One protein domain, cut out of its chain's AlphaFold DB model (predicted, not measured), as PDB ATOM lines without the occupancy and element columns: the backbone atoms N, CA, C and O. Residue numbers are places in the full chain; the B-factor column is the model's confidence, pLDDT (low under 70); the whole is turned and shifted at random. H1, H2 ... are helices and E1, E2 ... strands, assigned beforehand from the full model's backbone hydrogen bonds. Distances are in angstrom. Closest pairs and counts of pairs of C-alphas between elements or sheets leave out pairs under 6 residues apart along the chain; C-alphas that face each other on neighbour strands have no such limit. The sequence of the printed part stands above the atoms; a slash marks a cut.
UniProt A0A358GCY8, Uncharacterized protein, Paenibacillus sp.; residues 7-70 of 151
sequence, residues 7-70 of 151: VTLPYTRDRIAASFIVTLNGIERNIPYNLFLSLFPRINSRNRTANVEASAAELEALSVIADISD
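What this domain is: This is residues 7 to 70 of the 151 residues of an uncharacterized protein of Paenibacillus sp. (UniProt A0A358GCY8). A strongly twisted sheet of four antiparallel strands makes one layer, and two helices, H1 and H2, pack side by side over one of its faces while the other face is bare. Strands E1, E2 and E3 fold back and forth, and E4 joins the sheet beside E1 after the chain has passed through H1. The printed part has 64 residues, with the named elements E1, E2, E3, H1, E4 and H2 along the chain; the sheet's order is E3, E2, E1, E4, and the class is mixed, helices and strands. The whole is compact, with a radius of gyration of the C-alphas of 10.4 A, and rounded, with spans of 25 by 23 by 20 A.

Where its parts are: Find C-alpha 7 at (30.633, -21.180, 11.110); from there strand E1 runs over residues 7 to 14, 22.0 A long. Next come strand E2, residues 19 to 24, 15.0 A, and strand E3, residues 27 to 32, 16.1 A. Helix H1 begins at C-alpha 33, at (44.826, -7.759, 16.707), and takes residues 33 to 39, 10.2 A. Strand E4 is residues 49 to 55, 19.4 A. Helix H2, residues 56 to 68, 18.4 A, ends at C-alpha 68, at (43.792, -15.720, 28.046).

How they stand to each other: Begin with the sheet, where E1, E2 and E3 form a meander, each strand the antiparallel neighbour of the one before. In the hairpin of E1 and E2, look for N 12 and O 21, 2.8 A apart and within hydrogen-bond range. In the hairpin of E2 and E3, N 22 and O 29 are within hydrogen-bond range at 2.9 A. On the other side of E1, antiparallel E4 has N 52 within hydrogen-bond range of O 9, at 2.9 A. E3 and E4 are the edge strands, and they are apart. H1 and H2 are on the same face of the sheet, an arrangement of two layers, helices over one face of a sheet. The closest C-alphas of E2 and H1 are those of Ser 19 and Tyr 33, 4.3 A apart. Those of E3 and H2 are Arg 29 and Ala 66, 5.9 A apart. H1 and H2 touch, closest at the C-alphas of Leu 39 and Glu 58, 6.4 A, with a shallow tilt of 27 degrees, opposite ways. In H1 and H2 every O i to N i+4 pair is within hydrogen-bond range.

The domain as a whole: The two C-alphas farthest apart are those of Ile 16 and Ala 56, at 29.0 A. The printed part has no cut, and no link is long; the link from H1 to E4, 9 residues, is short, and the others are tight. The mean pLDDT of the printed part is 84.2; look for values under 70 at residues 16 to 17 and 68 to 70.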
ATOM      1  N   VAL A   7      31.660 -22.036  10.519       86.62
ATOM      2  CA  VAL A   7      30.633 -21.180  11.110       86.62
ATOM      3  C   VAL A   7      30.967 -19.736  10.769       86.62
ATOM      4  O   VAL A   7      32.113 -19.308  10.891       86.62
ATOM      5  N   THR A   8      29.961 -18.973  10.359       90.00
ATOM      6  CA  THR A   8      30.114 -17.542  10.096       90.00
ATOM      7  C   THR A   8      30.165 -16.774  11.414       90.00
ATOM      8  O   THR A   8      29.179 -16.724  12.146       90.00
ATOM      9  N   LEU A   9      31.305 -16.149  11.696       90.38
ATOM     10  CA  LEU A   9      31.556 -15.354  12.889       90.38
ATOM     11  C   LEU A   9      31.632 -13.860  12.523       90.38
ATOM     12  O   LEU A   9      32.530 -13.467  11.769       90.38
ATOM     13  N   PRO A  10      30.731 -13.007  13.041       91.56
ATOM     14  CA  PRO A  10      30.866 -11.565  12.899       91.56
ATOM     15  C   PRO A  10      32.010 -11.041  13.771       91.56
ATOM     16  O   PRO A  10      32.226 -11.504  14.893       91.56
ATOM     17  N   TYR A  11      32.725 -10.038  13.266       90.94
ATOM     18  CA  TYR A  11      33.765  -9.342  14.010       90.94
ATOM     19  C   TYR A  11      33.695  -7.828  13.800       90.94
ATOM     20  O   TYR A  11      33.361  -7.335  12.718       90.94
ATOM     21  N   THR A  12      34.098  -7.084  14.828       91.44
ATOM     22  CA  THR A  12      34.260  -5.627  14.801       91.44
ATOM     23  C   THR A  12      35.675  -5.265  15.210       91.44
ATOM     24  O   THR A  12      36.197  -5.770  16.192       91.44
ATOM     25  N   ARG A  13      36.326  -4.366  14.482       86.19
ATOM     26  CA  ARG A  13      37.643  -3.851  14.841       86.19
ATOM     27  C   ARG A  13      37.508  -2.700  15.832       86.19
ATOM     28  O   ARG A  13      36.956  -1.653  15.484       86.19
ATOM     29  N   ASP A  14      38.126  -2.849  16.996       79.75
ATOM     30  CA  ASP A  14      38.347  -1.765  17.944       79.75
ATOM     31  C   ASP A  14      39.759  -1.190  17.752       79.75
ATOM     32  O   ASP A  14      40.784  -1.830  17.993       79.75
ATOM     33  N   ARG A  15      39.825   0.052  17.262       74.12
ATOM     34  CA  ARG A  15      41.103   0.741  17.041       74.12
ATOM     35  C   ARG A  15      41.713   1.276  18.328       74.12
ATOM     36  O   ARG A  15      42.928   1.434  18.363       74.12
ATOM     37  N   ILE A  16      40.894   1.575  19.333       68.12
ATOM     38  CA  ILE A  16      41.347   2.152  20.599       68.12
ATOM     39  C   ILE A  16      42.022   1.055  21.422       68.12
ATOM     40  O   ILE A  16      43.150   1.236  21.876       68.12
ATOM     41  N   ALA A  17      41.374  -0.106  21.529       63.50
ATOM     42  CA  ALA A  17      41.920  -1.270  22.226       63.50
ATOM     43  C   ALA A  17      42.936  -2.080  21.396       63.50
ATOM     44  O   ALA A  17      43.547  -3.012  21.914       63.50
ATOM     45  N   ALA A  18      43.152  -1.719  20.123       79.88
ATOM     46  CA  ALA A  18      44.010  -2.442  19.180       79.88
ATOM     47  C   ALA A  18      43.657  -3.940  19.089       79.88
ATOM     48  O   ALA A  18      44.510  -4.825  19.213       79.88
ATOM     49  N   SER A  19      42.378  -4.217  18.849       85.19
ATOM     50  CA  SER A  19      41.816  -5.560  18.930       85.19
ATOM     51  C   SER A  19      40.610  -5.767  18.014       85.19
ATOM     52  O   SER A  19      40.142  -4.853  17.326       85.19
ATOM     53  N   PHE A  20      40.133  -7.005  17.970       87.31
ATOM     54  CA  PHE A  20      38.884  -7.391  17.335       87.31
ATOM     55  C   PHE A  20      37.905  -7.900  18.385       87.31
ATOM     56  O   PHE A  20      38.246  -8.732  19.217       87.31
ATOM     57  N   ILE A  21      36.682  -7.403  18.322       86.75
ATOM     58  CA  ILE A  21      35.552  -7.853  19.117       86.75
ATOM     59  C   ILE A  21      34.824  -8.924  18.309       86.75
ATOM     60  O   ILE A  21      34.454  -8.683  17.157       86.75
ATOM     61  N   VAL A  22      34.628 -10.091  18.909       89.25
ATOM     62  CA  VAL A  22      33.873 -11.216  18.342       89.25
ATOM     63  C   VAL A  22      32.867 -11.735  19.353       89.25
ATOM     64  O   VAL A  22      33.099 -11.643  20.554       89.25
ATOM     65  N   THR A  23      31.772 -12.325  18.885       84.06
ATOM     66  CA  THR A  23      30.788 -12.960  19.768       84.06
ATOM     67  C   THR A  23      31.025 -14.466  19.804       84.06
ATOM     68  O   THR A  23      30.751 -15.164  18.831       84.06
ATOM     69  N   LEU A  24      31.517 -14.979  20.931       82.88
ATOM     70  CA  LEU A  24      31.739 -16.408  21.163       82.88
ATOM     71  C   LEU A  24      30.737 -16.905  22.202       82.88
ATOM     72  O   LEU A  24      30.658 -16.350  23.295       82.88
ATOM     73  N   ASN A  25      29.955 -17.936  21.868       79.25
ATOM     74  CA  ASN A  25      28.921 -18.503  22.749       79.25
ATOM     75  C   ASN A  25      27.947 -17.450  23.324       79.25
ATOM     76  O   ASN A  25      27.526 -17.543  24.472       79.25
ATOM     77  N   GLY A  26      27.615 -16.424  22.532       73.69
ATOM     78  CA  GLY A  26      26.734 -15.326  22.950       73.69
ATOM     79  C   GLY A  26      27.401 -14.242  23.805       73.69
ATOM     80  O   GLY A  26      26.721 -13.310  24.218       73.69
ATOM     81  N   ILE A  27      28.712 -14.328  24.048       76.88
ATOM     82  CA  ILE A  27      29.480 -13.363  24.843       76.88
ATOM     83  C   ILE A  27      30.441 -12.609  23.926       76.88
ATOM     84  O   ILE A  27      31.176 -13.219  23.147       76.88
ATOM     85  N   GLU A  28      30.469 -11.280  24.024       80.69
ATOM     86  CA  GLU A  28      31.476 -10.477  23.334       80.69
ATOM     87  C   GLU A  28      32.853 -10.664  23.972       80.69
ATOM     88  O   GLU A  28      33.035 -10.561  25.184       80.69
ATOM     89  N   ARG A  29      33.841 -10.955  23.133       82.00
ATOM     90  CA  ARG A  29      35.223 -11.203  23.524       82.00
ATOM     91  C   ARG A  29      36.144 -10.303  22.731       82.00
ATOM     92  O   ARG A  29      35.960 -10.100  21.533       82.00
ATOM     93  N   ASN A  30      37.150  -9.788  23.423       83.38
ATOM     94  CA  ASN A  30      38.139  -8.891  22.863       83.38
ATOM     95  C   ASN A  30      39.411  -9.692  22.547       83.38
ATOM     96  O   ASN A  30      40.015 -10.291  23.432       83.38
ATOM     97  N   ILE A  31      39.780  -9.756  21.270       86.56
ATOM     98  CA  ILE A  31      40.880 -10.575  20.759       86.56
ATOM     99  C   ILE A  31      41.985  -9.651  20.246       86.56
ATOM    100  O   ILE A  31      41.738  -8.860  19.329       86.56
ATOM    101  N   PRO A  32      43.218  -9.748  20.769       87.00
ATOM    102  CA  PRO A  32      44.330  -8.930  20.309       87.00
ATOM    103  C   PRO A  32      44.527  -9.029  18.798       87.00
ATOM    104  O   PRO A  32      44.493 -10.116  18.216       87.00
ATOM    105  N   TYR A  33      44.785  -7.886  18.164       86.12
ATOM    106  CA  TYR A  33      44.826  -7.759  16.707       86.12
ATOM    107  C   TYR A  33      45.728  -8.795  16.021       86.12
ATOM    108  O   TYR A  33      45.324  -9.433  15.050       86.12
ATOM    109  N   ASN A  34      46.933  -9.003  16.559       86.81
ATOM    110  CA  ASN A  34      47.906  -9.940  15.995       86.81
ATOM    111  C   ASN A  34      47.437 -11.396  16.098       86.81
ATOM    112  O   ASN A  34      47.636 -12.166  15.163       86.81
ATOM    113  N   LEU A  35      46.790 -11.760  17.207       89.25
ATOM    114  CA  LEU A  35      46.290 -13.115  17.424       89.25
ATOM    115  C   LEU A  35      45.096 -13.400  16.513       89.25
ATOM    116  O   LEU A  35      45.057 -14.439  15.858       89.25
ATOM    117  N   PHE A  36      44.183 -12.437  16.375       90.88
ATOM    118  CA  PHE A  36      43.044 -12.568  15.472       90.88
ATOM    119  C   PHE A  36      43.482 -12.745  14.010       90.88
ATOM    120  O   PHE A  36      43.042 -13.672  13.334       90.88
ATOM    121  N   LEU A  37      44.400 -11.903  13.521       91.12
ATOM    122  CA  LEU A  37      44.905 -12.010  12.147       91.12
ATOM    123  C   LEU A  37      45.780 -13.247  11.913       91.12
ATOM    124  O   LEU A  37      45.881 -13.696  10.774       91.12
ATOM    125  N   SER A  38      46.396 -13.805  12.960       90.00
ATOM    126  CA  SER A  38      47.138 -15.067  12.848       90.00
ATOM    127  C   SER A  38      46.217 -16.263  12.601       90.00
ATOM    128  O   SER A  38      46.582 -17.159  11.844       90.00
ATOM    129  N   LEU A  39      45.013 -16.240  13.183       91.06
ATOM    130  CA  LEU A  39      43.985 -17.250  12.940       91.06
ATOM    131  C   LEU A  39      43.301 -17.036  11.591       91.06
ATOM    132  O   LEU A  39      43.040 -17.993  10.874       91.06
ATOM    133  N   PHE A  40      43.074 -15.778  11.208       91.50
ATOM    134  CA  PHE A  40      42.365 -15.443   9.976       91.50
ATOM    135  C   PHE A  40      43.195 -14.549   9.047       91.50
ATOM    136  O   PHE A  40      42.839 -13.391   8.797       91.50
ATOM    137  N   PRO A  41      44.275 -15.079   8.444       87.06
ATOM    138  CA  PRO A  41      45.190 -14.291   7.615       87.06
ATOM    139  C   PRO A  41      44.543 -13.768   6.324       87.06
ATOM    140  O   PRO A  41      45.077 -12.879   5.668       87.06
ATOM    141  N   ARG A  42      43.385 -14.320   5.946       84.38
ATOM    142  CA  ARG A  42      42.631 -13.941   4.741       84.38
ATOM    143  C   ARG A  42      41.781 -12.685   4.938       84.38
ATOM    144  O   ARG A  42      41.253 -12.150   3.966       84.38
ATOM    145  N   ILE A  43      41.617 -12.226   6.177       86.31
ATOM    146  CA  ILE A  43      40.805 -11.052   6.474       86.31
ATOM    147  C   ILE A  43      41.538  -9.781   6.045       86.31
ATOM    148  O   ILE A  43      42.705  -9.560   6.371       86.31
ATOM    149  N   ASN A  44      40.814  -8.874   5.384       83.12
ATOM    150  CA  ASN A  44      41.309  -7.522   5.172       83.12
ATOM    151  C   ASN A  44      41.289  -6.741   6.490       83.12
ATOM    152  O   ASN A  44      40.242  -6.320   6.986       83.12
ATOM    153  N   SER A  45      42.478  -6.486   7.021       76.94
ATOM    154  CA  SER A  45      42.682  -5.827   8.306       76.94
ATOM    155  C   SER A  45      42.184  -4.368   8.353       76.94
ATOM    156  O   SER A  45      42.069  -3.767   9.427       76.94
ATOM    157  N   ARG A  46      41.880  -3.761   7.196       81.00
ATOM    158  CA  ARG A  46      41.296  -2.413   7.093       81.00
ATOM    159  C   ARG A  46      39.793  -2.390   7.372       81.00
ATOM    160  O   ARG A  46      39.283  -1.324   7.719       81.00
ATOM    161  N   ASN A  47      39.108  -3.528   7.257       83.81
ATOM    162  CA  ASN A  47      37.669  -3.606   7.479       83.81
ATOM    163  C   ASN A  47      37.342  -3.336   8.952       83.81
ATOM    164  O   ASN A  47      37.958  -3.902   9.856       83.81
ATOM    165  N   ARG A  48      36.371  -2.447   9.182       82.69
ATOM    166  CA  ARG A  48      35.899  -2.106  10.531       82.69
ATOM    167  C   ARG A  48      34.943  -3.159  11.083       82.69
ATOM    168  O   ARG A  48      34.991  -3.431  12.270       82.69
ATOM    169  N   THR A  49      34.120  -3.748  10.229       87.62
ATOM    170  CA  THR A  49      33.128  -4.759  10.596       87.62
ATOM    171  C   THR A  49      32.988  -5.702   9.415       87.62
ATOM    172  O   THR A  49      32.861  -5.224   8.286       87.62
ATOM    173  N   ALA A  50      33.062  -7.011   9.638       90.19
ATOM    174  CA  ALA A  50      32.755  -8.008   8.614       90.19
ATOM    175  C   ALA A  50      32.481  -9.374   9.257       90.19
ATOM    176  O   ALA A  50      32.430  -9.496  10.477       90.19
ATOM    177  N   ASN A  51      32.330 -10.394   8.415       90.69
ATOM    178  CA  ASN A  51      32.192 -11.779   8.836       90.69
ATOM    179  C   ASN A  51      33.419 -12.580   8.397       90.69
ATOM    180  O   ASN A  51      34.012 -12.289   7.355       90.69
ATOM    181  N   VAL A  52      33.767 -13.606   9.167       90.88
ATOM    182  CA  VAL A  52      34.757 -14.613   8.787       90.88
ATOM    183  C   VAL A  52      34.168 -16.007   8.937       90.88
ATOM    184  O   VAL A  52      33.383 -16.260   9.844       90.88
ATOM    185  N   GLU A  53      34.532 -16.915   8.041       91.38
ATOM    186  CA  GLU A  53      34.259 -18.337   8.221       91.38
ATOM    187  C   GLU A  53      35.316 -18.942   9.144       91.38
ATOM    188  O   GLU A  53      36.505 -18.896   8.833       91.38
ATOM    189  N   ALA A  54      34.878 -19.498  10.270       89.69
ATOM    190  CA  ALA A  54      35.737 -20.136  11.254       89.69
ATOM    191  C   ALA A  54      35.432 -21.634  11.342       89.69
ATOM    192  O   ALA A  54      34.287 -22.052  11.519       89.69
ATOM    193  N   SER A  55      36.466 -22.453  11.219       91.44
ATOM    194  CA  SER A  55      36.429 -23.882  11.522       91.44
ATOM    195  C   SER A  55      36.331 -24.127  13.031       91.44
ATOM    196  O   SER A  55      36.616 -23.249  13.846       91.44
ATOM    197  N   ALA A  56      35.979 -25.354  13.423       87.88
ATOM    198  CA  ALA A  56      35.914 -25.739  14.836       87.88
ATOM    199  C   ALA A  56      37.240 -25.492  15.587       87.88
ATOM    200  O   ALA A  56      37.218 -25.000  16.710       87.88
ATOM    201  N   ALA A  57      38.383 -25.758  14.946       88.12
ATOM    202  CA  ALA A  57      39.702 -25.523  15.537       88.12
ATOM    203  C   ALA A  57      40.012 -24.025  15.711       88.12
ATOM    204  O   ALA A  57      40.609 -23.624  16.706       88.12
ATOM    205  N   GLU A  58      39.591 -23.179  14.766       91.25
ATOM    206  CA  GLU A  58      39.763 -21.723  14.876       91.25
ATOM    207  C   GLU A  58      38.847 -21.128  15.953       91.25
ATOM    208  O   GLU A  58      39.268 -20.229  16.676       91.25
ATOM    209  N   LEU A  59      37.623 -21.647  16.110       89.81
ATOM    210  CA  LEU A  59      36.717 -21.267  17.201       89.81
ATOM    211  C   LEU A  59      37.252 -21.690  18.575       89.81
ATOM    212  O   LEU A  59      37.160 -20.922  19.534       89.81
ATOM    213  N   GLU A  60      37.827 -22.887  18.675       88.50
ATOM    214  CA  GLU A  60      38.496 -23.359  19.889       88.50
ATOM    215  C   GLU A  60      39.693 -22.463  20.228       88.50
ATOM    216  O   GLU A  60      39.781 -21.946  21.339       88.50
ATOM    217  N   ALA A  61      40.558 -22.177  19.249       88.62
ATOM    218  CA  ALA A  61      41.695 -21.282  19.439       88.62
ATOM    219  C   ALA A  61      41.259 -19.865  19.841       88.62
ATOM    220  O   ALA A  61      41.847 -19.280  20.747       88.62
ATOM    221  N   LEU A  62      40.209 -19.319  19.219       89.31
ATOM    222  CA  LEU A  62      39.619 -18.039  19.614       89.31
ATOM    223  C   LEU A  62      39.104 -18.059  21.051       89.31
ATOM    224  O   LEU A  62      39.278 -17.069  21.752       89.31
ATOM    225  N   SER A  63      38.488 -19.159  21.485       84.19
ATOM    226  CA  SER A  63      37.984 -19.303  22.854       84.19
ATOM    227  C   SER A  63      39.139 -19.322  23.853       84.19
ATOM    228  O   SER A  63      39.133 -18.550  24.804       84.19
ATOM    229  N   VAL A  64      40.197 -20.084  23.567       84.19
ATOM    230  CA  VAL A  64      41.424 -20.095  24.379       84.19
ATOM    231  C   VAL A  64      42.071 -18.710  24.421       84.19
ATOM    232  O   VAL A  64      42.448 -18.230  25.488       84.19
ATOM    233  N   ILE A  65      42.180 -18.025  23.278       85.75
ATOM    234  CA  ILE A  65      42.720 -16.663  23.234       85.75
ATOM    235  C   ILE A  65      41.823 -15.710  24.015       85.75
ATOM    236  O   ILE A  65      42.360 -14.868  24.718       85.75
ATOM    237  N   ALA A  66      40.501 -15.819  23.912       78.06
ATOM    238  CA  ALA A  66      39.556 -14.983  24.646       78.06
ATOM    239  C   ALA A  66      39.670 -15.180  26.162       78.06
ATOM    240  O   ALA A  66      39.597 -14.203  26.904       78.06
ATOM    241  N   ASP A  67      39.877 -16.419  26.604       71.81
ATOM    242  CA  ASP A  67      40.069 -16.761  28.011       71.81
ATOM    243  C   ASP A  67      41.418 -16.244  28.535       71.81
ATOM    244  O   ASP A  67      41.501 -15.752  29.657       71.81
ATOM    245  N   ILE A  68      42.470 -16.278  27.708       68.50
ATOM    246  CA  ILE A  68      43.792 -15.720  28.046       68.50
ATOM    247  C   ILE A  68      43.799 -14.186  27.976       68.50
ATOM    248  O   ILE A  68      44.448 -13.525  28.784       68.50
ATOM    249  N   SER A  69      43.100 -13.615  26.995       64.81
ATOM    250  CA  SER A  69      43.066 -12.173  26.704       64.81
ATOM    251  C   SER A  69      42.054 -11.418  27.563       64.81
ATOM    252  O   SER A  69      41.798 -10.256  27.270       64.81
ATOM    253  N   ASP A  70      41.495 -12.091  28.576       57.28
ATOM    254  CA  ASP A  70      40.537 -11.650  29.590       57.28
ATOM    255  C   ASP A  70      39.863 -10.290  29.293       57.28
ATOM    256  O   ASP A  70      40.492  -9.242  29.475       57.28
TER     257      ASP A  70